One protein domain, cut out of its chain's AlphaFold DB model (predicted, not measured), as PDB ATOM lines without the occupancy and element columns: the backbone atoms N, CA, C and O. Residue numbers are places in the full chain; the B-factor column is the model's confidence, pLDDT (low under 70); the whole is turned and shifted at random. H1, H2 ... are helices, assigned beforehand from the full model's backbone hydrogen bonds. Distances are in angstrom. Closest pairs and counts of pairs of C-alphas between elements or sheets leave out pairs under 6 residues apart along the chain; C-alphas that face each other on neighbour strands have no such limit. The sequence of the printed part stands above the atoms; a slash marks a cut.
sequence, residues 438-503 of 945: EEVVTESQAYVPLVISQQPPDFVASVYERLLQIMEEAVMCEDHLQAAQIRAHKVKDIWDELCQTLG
ATOM      1  N   GLU A 438      -2.290 -27.755  45.302       49.84
ATOM      2  CA  GLU A 438      -2.844 -29.055  45.710       49.84
ATOM      3  C   GLU A 438      -2.584 -30.217  44.740       49.84
ATOM      4  O   GLU A 438      -2.588 -31.355  45.195       49.84
ATOM      5  N   GLU A 439      -2.259 -30.007  43.461       49.31
ATOM      6  CA  GLU A 439      -2.052 -31.143  42.548       49.31
ATOM      7  C   GLU A 439      -1.214 -30.786  41.307       49.31
ATOM      8  O   GLU A 439      -1.634 -30.020  40.445       49.31
ATOM      9  N   VAL A 440      -0.042 -31.415  41.162       44.84
ATOM     10  CA  VAL A 440       0.673 -31.511  39.875       44.84
ATOM     11  C   VAL A 440       0.307 -32.848  39.246       44.84
ATOM     12  O   VAL A 440       1.113 -33.780  39.199       44.84
ATOM     13  N   VAL A 441      -0.945 -32.996  38.814       41.03
ATOM     14  CA  VAL A 441      -1.346 -34.180  38.049       41.03
ATOM     15  C   VAL A 441      -0.960 -33.951  36.596       41.03
ATOM     16  O   VAL A 441      -1.736 -33.449  35.791       41.03
ATOM     17  N   THR A 442       0.256 -34.345  36.230       46.31
ATOM     18  CA  THR A 442       0.483 -34.784  34.851       46.31
ATOM     19  C   THR A 442       0.001 -36.228  34.740       46.31
ATOM     20  O   THR A 442       0.288 -37.025  35.633       46.31
ATOM     21  N   GLU A 443      -0.677 -36.593  33.645       38.75
ATOM     22  CA  GLU A 443      -1.249 -37.937  33.393       38.75
ATOM     23  C   GLU A 443      -0.248 -39.107  33.537       38.75
ATOM     24  O   GLU A 443      -0.640 -40.271  33.573       38.75
ATOM     25  N   SER A 444       1.048 -38.824  33.696       42.69
ATOM     26  CA  SER A 444       2.016 -39.773  34.238       42.69
ATOM     27  C   SER A 444       2.626 -39.257  35.551       42.69
ATOM     28  O   SER A 444       3.500 -38.393  35.561       42.69
ATOM     29  N   GLN A 445       2.229 -39.852  36.681       41.75
ATOM     30  CA  GLN A 445       2.831 -39.616  38.009       41.75
ATOM     31  C   GLN A 445       4.336 -39.987  38.082       41.75
ATOM     32  O   GLN A 445       4.980 -39.787  39.107       41.75
ATOM     33  N   ALA A 446       4.917 -40.506  36.991       39.75
ATOM     34  CA  ALA A 446       6.316 -40.914  36.887       39.75
ATOM     35  C   ALA A 446       7.256 -39.851  36.274       39.75
ATOM     36  O   ALA A 446       8.470 -40.017  36.372       39.75
ATOM     37  N   TYR A 447       6.748 -38.776  35.651       44.66
ATOM     38  CA  TYR A 447       7.598 -37.827  34.903       44.66
ATOM     39  C   TYR A 447       8.198 -36.707  35.764       44.66
ATOM     40  O   TYR A 447       9.353 -36.334  35.575       44.66
ATOM     41  N   VAL A 448       7.449 -36.195  36.742       49.97
ATOM     42  CA  VAL A 448       7.875 -35.050  37.565       49.97
ATOM     43  C   VAL A 448       9.127 -35.369  38.403       49.97
ATOM     44  O   VAL A 448      10.099 -34.625  38.292       49.97
ATOM     45  N   PRO A 449       9.225 -36.506  39.126       41.84
ATOM     46  CA  PRO A 449      10.445 -36.862  39.861       41.84
ATOM     47  C   PRO A 449      11.681 -37.049  38.962       41.84
ATOM     48  O   PRO A 449      12.806 -36.839  39.408       41.84
ATOM     49  N   LEU A 450      11.470 -37.429  37.694       40.97
ATOM     50  CA  LEU A 450      12.519 -37.756  36.723       40.97
ATOM     51  C   LEU A 450      13.115 -36.518  36.033       40.97
ATOM     52  O   LEU A 450      14.274 -36.541  35.630       40.97
ATOM     53  N   VAL A 451      12.332 -35.443  35.907       55.62
ATOM     54  CA  VAL A 451      12.789 -34.123  35.429       55.62
ATOM     55  C   VAL A 451      13.394 -33.305  36.584       55.62
ATOM     56  O   VAL A 451      14.307 -32.504  36.376       55.62
ATOM     57  N   ILE A 452      12.933 -33.553  37.817       51.03
ATOM     58  CA  ILE A 452      13.406 -32.911  39.054       51.03
ATOM     59  C   ILE A 452      14.836 -33.327  39.422       51.03
ATOM     60  O   ILE A 452      15.632 -32.477  39.819       51.03
ATOM     61  N   SER A 453      15.197 -34.603  39.252       52.56
ATOM     62  CA  SER A 453      16.564 -35.086  39.510       52.56
ATOM     63  C   SER A 453      17.606 -34.558  38.518       52.56
ATOM     64  O   SER A 453      18.800 -34.715  38.746       52.56
ATOM     65  N   GLN A 454      17.168 -33.926  37.426       62.78
ATOM     66  CA  GLN A 454      18.038 -33.351  36.397       62.78
ATOM     67  C   GLN A 454      18.304 -31.853  36.603       62.78
ATOM     68  O   GLN A 454      19.034 -31.254  35.813       62.78
ATOM     69  N   GLN A 455      17.716 -31.230  37.631       80.81
ATOM     70  CA  GLN A 455      17.900 -29.801  37.879       80.81
ATOM     71  C   GLN A 455      19.238 -29.504  38.573       80.81
ATOM     72  O   GLN A 455      19.618 -30.243  39.485       80.81
ATOM     73  N   PRO A 456      19.942 -28.419  38.186       81.31
ATOM     74  CA  PRO A 456      21.231 -28.071  38.769       81.31
ATOM     75  C   PRO A 456      21.156 -27.865  40.283       81.31
ATOM     76  O   PRO A 456      20.192 -27.254  40.760       81.31
ATOM     77  N   PRO A 457      22.194 -28.280  41.029       74.62
ATOM     78  CA  PRO A 457      22.179 -28.182  42.467       74.62
ATOM     79  C   PRO A 457      21.834 -26.807  43.061       74.62
ATOM     80  O   PRO A 457      20.969 -26.633  43.928       74.62
ATOM     81  N   ASP A 458      22.454 -25.792  42.482       80.38
ATOM     82  CA  ASP A 458      22.308 -24.407  42.915       80.38
ATOM     83  C   ASP A 458      20.891 -23.864  42.685       80.38
ATOM     84  O   ASP A 458      20.409 -23.033  43.453       80.38
ATOM     85  N   PHE A 459      20.189 -24.365  41.663       84.69
ATOM     86  CA  PHE A 459      18.817 -23.954  41.374       84.69
ATOM     87  C   PHE A 459      17.856 -24.418  42.474       84.69
ATOM     88  O   PHE A 459      17.061 -23.633  42.982       84.69
ATOM     89  N   VAL A 460      17.971 -25.673  42.910       76.25
ATOM     90  CA  VAL A 460      17.122 -26.230  43.977       76.25
ATOM     91  C   VAL A 460      17.413 -25.559  45.309       76.25
ATOM     92  O   VAL A 460      16.490 -25.234  46.048       76.25
ATOM     93  N   ALA A 461      18.692 -25.339  45.619       77.88
ATOM     94  CA  ALA A 461      19.079 -24.628  46.827       77.88
ATOM     95  C   ALA A 461      18.490 -23.206  46.824       77.88
ATOM     96  O   ALA A 461      17.862 -22.812  47.801       77.88
ATOM     97  N   SER A 462      18.586 -22.487  45.701       86.81
ATOM     98  CA  SER A 462      17.992 -21.154  45.524       86.81
ATOM     99  C   SER A 462      16.469 -21.145  45.723       86.81
ATOM    100  O   SER A 462      15.942 -20.297  46.443       86.81
ATOM    101  N   VAL A 463      15.749 -22.109  45.138       81.88
ATOM    102  CA  VAL A 463      14.290 -22.233  45.304       81.88
ATOM    103  C   VAL A 463      13.917 -22.531  46.759       81.88
ATOM    104  O   VAL A 463      12.980 -21.932  47.288       81.88
ATOM    105  N   TYR A 464      14.654 -23.427  47.419       80.38
ATOM    106  CA  TYR A 464      14.427 -23.782  48.819       80.38
ATOM    107  C   TYR A 464      14.627 -22.587  49.759       80.38
ATOM    108  O   TYR A 464      13.736 -22.278  50.549       80.38
ATOM    109  N   GLU A 465      15.751 -21.878  49.631       83.44
ATOM    110  CA  GLU A 465      16.058 -20.695  50.447       83.44
ATOM    111  C   GLU A 465      15.019 -19.584  50.245       83.44
ATOM    112  O   GLU A 465      14.559 -18.966  51.203       83.44
ATOM    113  N   ARG A 466      14.556 -19.370  49.007       88.12
ATOM    114  CA  ARG A 466      13.506 -18.378  48.727       88.12
ATOM    115  C   ARG A 466      12.154 -18.766  49.321       88.12
ATOM    116  O   ARG A 466      11.439 -17.888  49.801       88.12
ATOM    117  N   LEU A 467      11.795 -20.051  49.332       78.88
ATOM    118  CA  LEU A 467      10.577 -20.519  50.004       78.88
ATOM    119  C   LEU A 467      10.672 -20.374  51.526       78.88
ATOM    120  O   LEU A 467       9.681 -20.005  52.157       78.88
ATOM    121  N   LEU A 468      11.847 -20.614  52.117       73.81
ATOM    122  CA  LEU A 468      12.087 -20.349  53.539       73.81
ATOM    123  C   LEU A 468      11.938 -18.862  53.859       73.81
ATOM    124  O   LEU A 468      11.194 -18.518  54.775       73.81
ATOM    125  N   GLN A 469      12.536 -17.986  53.054       85.81
ATOM    126  CA  GLN A 469      12.410 -16.543  53.236       85.81
ATOM    127  C   GLN A 469      10.947 -16.076  53.152       85.81
ATOM    128  O   GLN A 469      10.510 -15.260  53.961       85.81
ATOM    129  N   ILE A 470      10.150 -16.618  52.222       82.38
ATOM    130  CA  ILE A 470       8.714 -16.300  52.136       82.38
ATOM    131  C   ILE A 470       7.968 -16.755  53.394       82.38
ATOM    132  O   ILE A 470       7.087 -16.040  53.878       82.38
ATOM    133  N   MET A 471       8.307 -17.928  53.932       73.69
ATOM    134  CA  MET A 471       7.714 -18.426  55.172       73.69
ATOM    135  C   MET A 471       8.075 -17.540  56.365       73.69
ATOM    136  O   MET A 471       7.192 -17.213  57.155       73.69
ATOM    137  N   GLU A 472       9.330 -17.110  56.473       77.62
ATOM    138  CA  GLU A 472       9.782 -16.191  57.518       77.62
ATOM    139  C   GLU A 472       9.074 -14.838  57.417       77.62
ATOM    140  O   GLU A 472       8.490 -14.371  58.392       77.62
ATOM    141  N   GLU A 473       9.026 -14.237  56.229       82.19
ATOM    142  CA  GLU A 473       8.333 -12.965  56.009       82.19
ATOM    143  C   GLU A 473       6.832 -13.054  56.322       82.19
ATOM    144  O   GLU A 473       6.259 -12.126  56.896       82.19
ATOM    145  N   ALA A 474       6.192 -14.182  56.003       74.19
ATOM    146  CA  ALA A 474       4.788 -14.404  56.321       74.19
ATOM    147  C   ALA A 474       4.544 -14.596  57.827       74.19
ATOM    148  O   ALA A 474       3.492 -14.199  58.324       74.19
ATOM    149  N   VAL A 475       5.493 -15.183  58.563       73.38
ATOM    150  CA  VAL A 475       5.429 -15.310  60.033       73.38
ATOM    151  C   VAL A 475       5.593 -13.952  60.719       73.38
ATOM    152  O   VAL A 475       5.011 -13.730  61.776       73.38
ATOM    153  N   MET A 476       6.335 -13.028  60.109       79.12
ATOM    154  CA  MET A 476       6.544 -11.674  60.638       79.12
ATOM    155  C   MET A 476       5.353 -10.730  60.404       79.12
ATOM    156  O   MET A 476       5.392  -9.580  60.836       79.12
ATOM    157  N   CYS A 477       4.295 -11.190  59.732       79.62
ATOM    158  CA  CYS A 477       3.079 -10.410  59.527       79.62
ATOM    159  C   CYS A 477       2.113 -10.585  60.702       79.62
ATOM    160  O   CYS A 477       1.744 -11.703  61.049       79.62
ATOM    161  N   GLU A 478       1.661  -9.469  61.281       68.19
ATOM    162  CA  GLU A 478       0.711  -9.475  62.403       68.19
ATOM    163  C   GLU A 478      -0.710  -9.896  61.981       68.19
ATOM    164  O   GLU A 478      -1.481 -10.381  62.807       68.19
ATOM    165  N   ASP A 479      -1.055  -9.741  60.696       79.38
ATOM    166  CA  ASP A 479      -2.345 -10.134  60.123       79.38
ATOM    167  C   ASP A 479      -2.226 -11.439  59.318       79.38
ATOM    168  O   ASP A 479      -1.482 -11.532  58.334       79.38
ATOM    169  N   HIS A 480      -3.009 -12.448  59.707       61.75
ATOM    170  CA  HIS A 480      -3.073 -13.747  59.040       61.75
ATOM    171  C   HIS A 480      -3.498 -13.648  57.568       61.75
ATOM    172  O   HIS A 480      -3.017 -14.437  56.747       61.75
ATOM    173  N   LEU A 481      -4.346 -12.676  57.209       65.56
ATOM    174  CA  LEU A 481      -4.768 -12.464  55.824       65.56
ATOM    175  C   LEU A 481      -3.613 -11.908  54.983       65.56
ATOM    176  O   LEU A 481      -3.367 -12.378  53.872       65.56
ATOM    177  N   GLN A 482      -2.858 -10.964  55.541       74.62
ATOM    178  CA  GLN A 482      -1.660 -10.413  54.913       74.62
ATOM    179  C   GLN A 482      -0.567 -11.484  54.759       74.62
ATOM    180  O   GLN A 482       0.038 -11.597  53.692       74.62
ATOM    181  N   ALA A 483      -0.369 -12.330  55.773       70.94
ATOM    182  CA  ALA A 483       0.545 -13.469  55.712       70.94
ATOM    183  C   ALA A 483       0.154 -14.465  54.603       70.94
ATOM    184  O   ALA A 483       1.014 -14.962  53.873       70.94
ATOM    185  N   ALA A 484      -1.145 -14.745  54.450       70.25
ATOM    186  CA  ALA A 484      -1.659 -15.611  53.391       70.25
ATOM    187  C   ALA A 484      -1.470 -14.995  51.997       70.25
ATOM    188  O   ALA A 484      -1.041 -15.691  51.080       70.25
ATOM    189  N   GLN A 485      -1.711 -13.689  51.845       76.94
ATOM    190  CA  GLN A 485      -1.476 -12.964  50.592       76.94
ATOM    191  C   GLN A 485       0.006 -12.953  50.197       76.94
ATOM    192  O   GLN A 485       0.324 -13.153  49.025       76.94
ATOM    193  N   ILE A 486       0.917 -12.773  51.160       77.81
ATOM    194  CA  ILE A 486       2.368 -12.818  50.919       77.81
ATOM    195  C   ILE A 486       2.800 -14.208  50.463       77.81
ATOM    196  O   ILE A 486       3.527 -14.311  49.473       77.81
ATOM    197  N   ARG A 487       2.315 -15.272  51.122       80.56
ATOM    198  CA  ARG A 487       2.565 -16.651  50.681       80.56
ATOM    199  C   ARG A 487       2.045 -16.866  49.265       80.56
ATOM    200  O   ARG A 487       2.826 -17.223  48.398       80.56
ATOM    201  N   ALA A 488       0.774 -16.573  49.001       75.06
ATOM    202  CA  ALA A 488       0.164 -16.808  47.695       75.06
ATOM    203  C   ALA A 488       0.870 -16.044  46.560       75.06
ATOM    204  O   ALA A 488       1.143 -16.619  45.510       75.06
ATOM    205  N   HIS A 489       1.199 -14.766  46.771       78.31
ATOM    206  CA  HIS A 489       1.816 -13.941  45.734       78.31
ATOM    207  C   HIS A 489       3.264 -14.354  45.450       78.31
ATOM    208  O   HIS A 489       3.625 -14.558  44.296       78.31
ATOM    209  N   LYS A 490       4.084 -14.537  46.491       86.25
ATOM    210  CA  LYS A 490       5.512 -14.830  46.308       86.25
ATOM    211  C   LYS A 490       5.789 -16.290  45.958       86.25
ATOM    212  O   LYS A 490       6.758 -16.580  45.262       86.25
ATOM    213  N   VAL A 491       4.945 -17.217  46.418       80.94
ATOM    214  CA  VAL A 491       5.038 -18.628  46.019       80.94
ATOM    215  C   VAL A 491       4.665 -18.795  44.553       80.94
ATOM    216  O   VAL A 491       5.284 -19.613  43.880       80.94
ATOM    217  N   LYS A 492       3.732 -17.986  44.033       81.62
ATOM    218  CA  LYS A 492       3.403 -17.973  42.606       81.62
ATOM    219  C   LYS A 492       4.611 -17.630  41.737       81.62
ATOM    220  O   LYS A 492       4.860 -18.335  40.771       81.62
ATOM    221  N   ASP A 493       5.402 -16.624  42.112       83.94
ATOM    222  CA  ASP A 493       6.612 -16.263  41.358       83.94
ATOM    223  C   ASP A 493       7.618 -17.427  41.302       83.94
ATOM    224  O   ASP A 493       8.221 -17.692  40.263       83.94
ATOM    225  N   ILE A 494       7.775 -18.156  42.415       83.88
ATOM    226  CA  ILE A 494       8.628 -19.353  42.481       83.88
ATOM    227  C   ILE A 494       8.030 -20.496  41.655       83.88
ATOM    228  O   ILE A 494       8.759 -21.212  40.975       83.88
ATOM    229  N   TRP A 495       6.713 -20.671  41.699       79.94
ATOM    230  CA  TRP A 495       6.004 -21.681  40.925       79.94
ATOM    231  C   TRP A 495       6.135 -21.446  39.416       79.94
ATOM    232  O   TRP A 495       6.474 -22.370  38.679       79.94
ATOM    233  N   ASP A 496       5.951 -20.210  38.959       81.81
ATOM    234  CA  ASP A 496       6.079 -19.839  37.550       81.81
ATOM    235  C   ASP A 496       7.524 -20.051  37.054       81.81
ATOM    236  O   ASP A 496       7.743 -20.587  35.965       81.81
ATOM    237  N   GLU A 497       8.522 -19.724  37.883       83.50
ATOM    238  CA  GLU A 497       9.941 -19.997  37.619       83.50
ATOM    239  C   GLU A 497      10.245 -21.503  37.552       83.50
ATOM    240  O   GLU A 497      10.976 -21.954  36.662       83.50
ATOM    241  N   LEU A 498       9.651 -22.302  38.443       78.38
ATOM    242  CA  LEU A 498       9.741 -23.763  38.417       78.38
ATOM    243  C   LEU A 498       9.121 -24.334  37.144       78.38
ATOM    244  O   LEU A 498       9.769 -25.117  36.449       78.38
ATOM    245  N   CYS A 499       7.906 -23.919  36.792       79.38
ATOM    246  CA  CYS A 499       7.226 -24.352  35.574       79.38
ATOM    247  C   CYS A 499       8.015 -23.968  34.318       79.38
ATOM    248  O   CYS A 499       8.156 -24.787  33.404       79.38
ATOM    249  N   GLN A 500       8.593 -22.764  34.279       82.12
ATOM    250  CA  GLN A 500       9.436 -22.316  33.174       82.12
ATOM    251  C   GLN A 500      10.712 -23.158  33.050       82.12
ATOM    252  O   GLN A 500      11.064 -23.574  31.942       82.12
ATOM    253  N   THR A 501      11.378 -23.434  34.173       79.44
ATOM    254  CA  THR A 501      12.646 -24.180  34.224       79.44
ATOM    255  C   THR A 501      12.446 -25.664  33.912       79.44
ATOM    256  O   THR A 501      13.237 -26.261  33.184       79.44
ATOM    257  N   LEU A 502      11.344 -26.251  34.382       74.75
ATOM    258  CA  LEU A 502      10.980 -27.651  34.141       74.75
ATOM    259  C   LEU A 502      10.321 -27.877  32.768       74.75
ATOM    260  O   LEU A 502       9.998 -29.012  32.421       74.75
ATOM    261  N   GLY A 503      10.110 -26.820  31.973       77.31
ATOM    262  CA  GLY A 503       9.473 -26.909  30.656       77.31
ATOM    263  C   GLY A 503       7.969 -27.205  30.699       77.31
ATOM    264  O   GLY A 503       7.388 -27.566  29.676       77.31
TER     265      GLY A 503
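This is residues 438 to 503 of the 945 residues of an uncharacterized protein of Marchantia polymorpha (UniProt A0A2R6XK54). The model is a long helical hairpin: H3, the longest helix, runs side by side with H2, and a tight turn joins them at one end. Near the hairpin's other, open end sits the short H1, apart from both long helices, and residues 441 to 447 before it stick out. The printed part has 66 residues with three named helices, in the order H1, H2, H3 along the chain, and no named strand; the class is all helix. The whole is loose, with a radius of gyration of the C-alphas of 14.0 A, and spans 40 by 27 by 15 A.

H3, residues 480 to 501, is 31.2 A long from C-alpha 480 at (-3.073, -13.747, 59.040) to C-alpha 501 at (12.646, -24.180, 34.224). H2, residues 457 to 475, is 27.5 A long and begins with C-alpha 457 at (22.179, -28.182, 42.467). H1, residues 448 to 452, measures 6.1 A and begins with C-alpha 448 at (7.875, -35.050, 37.565).

H2 and H3 form a helical hairpin. They touch, with 17 pairs of C-alphas within 8 A; the closest C-alphas are those of Ala 474 and Ala 483, 4.4 A apart. Their lines stand at a shallow tilt of 12 degrees and run opposite ways, with 11.0 A from centre to centre. H1 is apart from H3 and from H2. In H1, H2 and H3 every O i to N i+4 pair is within hydrogen-bond range.

The two C-alphas farthest apart, those of Ser 444 and Glu 478, are 41.4 A from each other. The printed part has no cut, and the links H1 to H2 and H2 to H3 are tight, with 4 residues each. The mean pLDDT of the printed part is 70.4; residues 438 to 454, 478 and 480 to 481 are under 70, and H1 has a mean of 48.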